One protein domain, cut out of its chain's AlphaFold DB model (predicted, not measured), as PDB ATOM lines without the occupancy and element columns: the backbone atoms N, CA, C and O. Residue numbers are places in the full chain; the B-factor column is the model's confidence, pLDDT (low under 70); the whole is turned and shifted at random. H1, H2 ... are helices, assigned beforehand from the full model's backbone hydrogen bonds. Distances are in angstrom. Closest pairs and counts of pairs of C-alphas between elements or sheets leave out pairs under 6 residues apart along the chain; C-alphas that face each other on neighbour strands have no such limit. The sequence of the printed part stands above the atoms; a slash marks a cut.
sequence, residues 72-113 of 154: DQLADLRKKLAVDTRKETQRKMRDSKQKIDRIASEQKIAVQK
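What this domain is: This is residues 72 to 113 of the 154 residues of an uncharacterized protein of Halolactibacillus alkaliphilus (UniProt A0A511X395). One long, straight helix, H2, makes most of the length of a thin rod, and a short helix, H1, is set beyond its first end, turned off H2's line and joined to it by a tight link. The two helices do not pack side by side. The printed part has 42 residues with two named helices, H1 then H2, and no named strand; the class is all helix. It is extended, with a radius of gyration of the C-alphas of 16.3 A and spans of 50 by 16 by 14 A.

How they stand to each other: H2, residues 86 to 110, and H1, residues 72 to 80, are apart, with no C-alpha of the one within 8 A of the other. The tight link between them has 5 residues. Residues 93 to 113, of which 93 to 110 belong to H2, stand free. Every O i to N i+4 pair is within hydrogen-bond range in H1, and 19 of 21 are in H2.

Where its parts are: H2 measures 36.5 A from C-alpha 86 at (96.819, 229.372, 272.787) to C-alpha 110 at (97.823, 247.052, 304.749). H1 measures 12.4 A and begins with C-alpha 72 at (105.107, 242.592, 262.222).

The domain as a whole: The two C-alphas farthest apart, those of Gln 73 and Gln 112, are 50.7 A apart. The printed part has no cut. Its mean pLDDT is 76.9, and residues 105 to 113 are under 70.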
ATOM      1  N   ASP A  72     105.631 241.473 261.434       85.12
ATOM      2  CA  ASP A  72     105.107 242.592 262.222       85.12
ATOM      3  C   ASP A  72     103.691 242.988 261.774       85.12
ATOM      4  O   ASP A  72     102.787 243.159 262.598       85.12
ATOM      5  N   GLN A  73     103.447 243.039 260.460       85.81
ATOM      6  CA  GLN A  73     102.111 243.295 259.913       85.81
ATOM      7  C   GLN A  73     101.110 242.192 260.286       85.81
ATOM      8  O   GLN A  73      99.958 242.473 260.631       85.81
ATOM      9  N   LEU A  74     101.545 240.929 260.264       85.38
ATOM     10  CA  LEU A  74     100.736 239.797 260.711       85.38
ATOM     11  C   LEU A  74     100.444 239.856 262.214       85.38
ATOM     12  O   LEU A  74      99.330 239.526 262.627       85.38
ATOM     13  N   ALA A  75     101.407 240.275 263.035       83.12
ATOM     14  CA  ALA A  75     101.213 240.459 264.470       83.12
ATOM     15  C   ALA A  75     100.176 241.559 264.758       83.12
ATOM     16  O   ALA A  75      99.259 241.351 265.558       83.12
ATOM     17  N   ASP A  76     100.249 242.681 264.045       85.94
ATOM     18  CA  ASP A  76      99.289 243.779 264.170       85.94
ATOM     19  C   ASP A  76      97.879 243.393 263.712       85.94
ATOM     20  O   ASP A  76      96.890 243.750 264.363       85.94
ATOM     21  N   LEU A  77      97.758 242.625 262.628       84.44
ATOM     22  CA  LEU A  77      96.473 242.093 262.168       84.44
ATOM     23  C   LEU A  77      95.871 241.116 263.182       84.44
ATOM     24  O   LEU A  77      94.691 241.234 263.516       84.44
ATOM     25  N   ARG A  78      96.677 240.201 263.732       83.69
ATOM     26  CA  ARG A  78      96.236 239.280 264.796       83.69
ATOM     27  C   ARG A  78      95.744 240.040 266.023       83.69
ATOM     28  O   ARG A  78      94.688 239.707 266.558       83.69
ATOM     29  N   LYS A  79      96.452 241.105 266.411       82.81
ATOM     30  CA  LYS A  79      96.065 241.991 267.516       82.81
ATOM     31  C   LYS A  79      94.748 242.722 267.238       82.81
ATOM     32  O   LYS A  79      93.893 242.766 268.120       82.81
ATOM     33  N   LYS A  80      94.555 243.266 266.031       81.88
ATOM     34  CA  LYS A  80      93.304 243.947 265.630       81.88
ATOM     35  C   LYS A  80      92.108 242.996 265.567       81.88
ATOM     36  O   LYS A  80      91.002 243.399 265.908       81.88
ATOM     37  N   LEU A  81      92.335 241.748 265.163       82.12
ATOM     38  CA  LEU A  81      91.305 240.709 265.076       82.12
ATOM     39  C   LEU A  81      91.102 239.938 266.391       82.12
ATOM     40  O   LEU A  81      90.282 239.026 266.431       82.12
ATOM     41  N   ALA A  82      91.836 240.289 267.454       77.19
ATOM     42  CA  ALA A  82      91.819 239.606 268.750       77.19
ATOM     43  C   ALA A  82      92.026 238.077 268.654       77.19
ATOM     44  O   ALA A  82      91.529 237.314 269.485       77.19
ATOM     45  N   VAL A  83      92.771 237.621 267.643       78.38
ATOM     46  CA  VAL A  83      93.092 236.203 267.449       78.38
ATOM     47  C   VAL A  83      94.368 235.900 268.220       78.38
ATOM     48  O   VAL A  83      95.471 235.882 267.672       78.38
ATOM     49  N   ASP A  84      94.213 235.679 269.521       75.56
ATOM     50  CA  ASP A  84      95.325 235.259 270.363       75.56
ATOM     51  C   ASP A  84      95.615 233.765 270.153       75.56
ATOM     52  O   ASP A  84      94.728 232.908 270.189       75.56
ATOM     53  N   THR A  85      96.892 233.419 269.996       77.50
ATOM     54  CA  THR A  85      97.304 232.010 269.982       77.50
ATOM     55  C   THR A  85      97.189 231.402 271.386       77.50
ATOM     56  O   THR A  85      97.389 232.081 272.394       77.50
ATOM     57  N   ARG A  86      96.937 230.087 271.492       76.75
ATOM     58  CA  ARG A  86      96.819 229.372 272.787       76.75
ATOM     59  C   ARG A  86      98.024 229.587 273.719       76.75
ATOM     60  O   ARG A  86      97.879 229.595 274.936       76.75
ATOM     61  N   LYS A  87      99.219 229.763 273.149       78.69
ATOM     62  CA  LYS A  87     100.456 230.038 273.895       78.69
ATOM     63  C   LYS A  87     100.484 231.468 274.443       78.69
ATOM     64  O   LYS A  87     100.986 231.693 275.541       78.69
ATOM     65  N   GLU A  88      99.946 232.426 273.697       78.38
ATOM     66  CA  GLU A  88      99.887 233.831 274.092       78.38
ATOM     67  C   GLU A  88      98.816 234.081 275.158       78.38
ATOM     68  O   GLU A  88      99.097 234.745 276.154       78.38
ATOM     69  N   THR A  89      97.638 233.462 275.035       79.50
ATOM     70  CA  THR A  89      96.598 233.528 276.076       79.50
ATOM     71  C   THR A  89      97.080 232.935 277.398       79.50
ATOM     72  O   THR A  89      96.890 233.541 278.453       79.50
ATOM     73  N   GLN A  90      97.775 231.793 277.362       81.94
ATOM     74  CA  GLN A  90      98.368 231.186 278.559       81.94
ATOM     75  C   GLN A  90      99.433 232.079 279.207       81.94
ATOM     76  O   GLN A  90      99.478 232.175 280.435       81.94
ATOM     77  N   ARG A  91     100.265 232.758 278.407       82.75
ATOM     78  CA  ARG A  91     101.238 233.741 278.912       82.75
ATOM     79  C   ARG A  91     100.532 234.928 279.570       82.75
ATOM     80  O   ARG A  91     100.787 235.193 280.741       82.75
ATOM     81  N   LYS A  92      99.555 235.539 278.890       82.88
ATOM     82  CA  LYS A  92      98.745 236.650 279.428       82.88
ATOM     83  C   LYS A  92      98.035 236.272 280.734       82.88
ATOM     84  O   LYS A  92      98.018 237.066 281.672       82.88
ATOM     85  N   MET A  93      97.492 235.054 280.834       84.12
ATOM     86  CA  MET A  93      96.863 234.551 282.063       84.12
ATOM     87  C   MET A  93      97.860 234.309 283.201       84.12
ATOM     88  O   MET A  93      97.528 234.519 284.366       84.12
ATOM     89  N   ARG A  94      99.075 233.844 282.901       87.12
ATOM     90  CA  ARG A  94     100.117 233.659 283.919       87.12
ATOM     91  C   ARG A  94     100.599 235.006 284.456       87.12
ATOM     92  O   ARG A  94     100.717 235.164 285.670       87.12
ATOM     93  N   ASP A  95     100.798 235.973 283.567       85.69
ATOM     94  CA  ASP A  95     101.236 237.322 283.924       85.69
ATOM     95  C   ASP A  95     100.161 238.071 284.723       85.69
ATOM     96  O   ASP A  95     100.476 238.783 285.679       85.69
ATOM     97  N   SER A  96      98.881 237.891 284.380       83.25
ATOM     98  CA  SER A  96      97.779 238.483 285.144       83.25
ATOM     99  C   SER A  96      97.658 237.869 286.539       83.25
ATOM    100  O   SER A  96      97.539 238.619 287.508       83.25
ATOM    101  N   LYS A  97      97.784 236.541 286.676       84.56
ATOM    102  CA  LYS A  97      97.798 235.865 287.986       84.56
ATOM    103  C   LYS A  97      98.934 236.366 288.877       84.56
ATOM    104  O   LYS A  97      98.680 236.759 290.007       84.56
ATOM    105  N   GLN A  98     100.153 236.472 288.346       84.31
ATOM    106  CA  GLN A  98     101.290 236.995 289.113       84.31
ATOM    107  C   GLN A  98     101.079 238.439 289.586       84.31
ATOM    108  O   GLN A  98     101.481 238.788 290.696       84.31
ATOM    109  N   LYS A  99     100.448 239.292 288.769       82.25
ATOM    110  CA  LYS A  99     100.111 240.667 289.169       82.25
ATOM    111  C   LYS A  99      99.056 240.691 290.276       82.25
ATOM    112  O   LYS A  99      99.208 241.452 291.227       82.25
ATOM    113  N   ILE A 100      98.029 239.848 290.177       80.38
ATOM    114  CA  ILE A 100      96.979 239.726 291.199       80.38
ATOM    115  C   ILE A 100      97.573 239.233 292.523       80.38
ATOM    116  O   ILE A 100      97.288 239.822 293.563       80.38
ATOM    117  N   ASP A 101      98.445 238.226 292.486       77.75
ATOM    118  CA  ASP A 101      99.075 237.669 293.687       77.75
ATOM    119  C   ASP A 101      99.966 238.698 294.396       77.75
ATOM    120  O   ASP A 101      99.932 238.806 295.624       77.75
ATOM    121  N   ARG A 102     100.708 239.519 293.637       77.69
ATOM    122  CA  ARG A 102     101.504 240.629 294.190       77.69
ATOM    123  C   ARG A 102     100.621 241.666 294.880       77.69
ATOM    124  O   ARG A 102     100.852 241.966 296.048       77.69
ATOM    125  N   ILE A 103      99.559 242.125 294.218       74.25
ATOM    126  CA  ILE A 103      98.614 243.097 294.792       74.25
ATOM    127  C   ILE A 103      97.931 242.523 296.042       74.25
ATOM    128  O   ILE A 103      97.800 243.211 297.053       74.25
ATOM    129  N   ALA A 104      97.530 241.250 296.012       72.31
ATOM    130  CA  ALA A 104      96.918 240.583 297.157       72.31
ATOM    131  C   ALA A 104      97.899 240.440 298.333       72.31
ATOM    132  O   ALA A 104      97.500 240.574 299.491       72.31
ATOM    133  N   SER A 105      99.183 240.192 298.058       67.75
ATOM    134  CA  SER A 105     100.222 240.132 299.091       67.75
ATOM    135  C   SER A 105     100.511 241.502 299.718       67.75
ATOM    136  O   SER A 105     100.619 241.600 300.939       67.75
ATOM    137  N   GLU A 106     100.518 242.570 298.919       64.44
ATOM    138  CA  GLU A 106     100.682 243.948 299.397       64.44
ATOM    139  C   GLU A 106      99.467 244.414 300.214       64.44
ATOM    140  O   GLU A 106      99.611 245.065 301.251       64.44
ATOM    141  N   GLN A 107      98.256 244.013 299.814       59.12
ATOM    142  CA  GLN A 107      97.033 244.325 300.553       59.12
ATOM    143  C   GLN A 107      96.978 243.645 301.923       59.12
ATOM    144  O   GLN A 107      96.491 244.268 302.865       59.12
ATOM    145  N   LYS A 108      97.518 242.425 302.081       58.53
ATOM    146  CA  LYS A 108      97.568 241.723 303.381       58.53
ATOM    147  C   LYS A 108      98.408 242.463 304.431       58.53
ATOM    148  O   LYS A 108      98.079 242.395 305.612       58.53
ATOM    149  N   ILE A 109      99.426 243.219 304.015       57.97
ATOM    150  CA  ILE A 109     100.258 244.043 304.912       57.97
ATOM    151  C   ILE A 109      99.520 245.340 305.317       57.97
ATOM    152  O   ILE A 109      99.754 245.889 306.393       57.97
ATOM    153  N   ALA A 110      98.563 245.810 304.510       57.53
ATOM    154  CA  ALA A 110      97.823 247.052 304.749       57.53
ATOM    155  C   ALA A 110      96.570 246.911 305.649       57.53
ATOM    156  O   ALA A 110      95.990 247.928 306.038       57.53
ATOM    157  N   VAL A 111      96.147 245.691 306.014       57.50
ATOM    158  CA  VAL A 111      94.858 245.437 306.709       57.50
ATOM    159  C   VAL A 111      94.811 245.955 308.161       57.50
ATOM    160  O   VAL A 111      93.730 246.080 308.728       57.50
ATOM    161  N   GLN A 112      95.935 246.344 308.773       59.53
ATOM    162  CA  GLN A 112      95.942 246.846 310.161       59.53
ATOM    163  C   GLN A 112      95.745 248.364 310.318       59.53
ATOM    164  O   GLN A 112      95.819 248.885 311.431       59.53
ATOM    165  N   LYS A 113      95.462 249.114 309.246       63.75
ATOM    166  CA  LYS A 113      95.085 250.529 309.387       63.75
ATOM    167  C   LYS A 113      93.574 250.629 309.547       63.75
ATOM    168  O   LYS A 113      92.824 250.451 308.591       63.75
TER     169      LYS A 113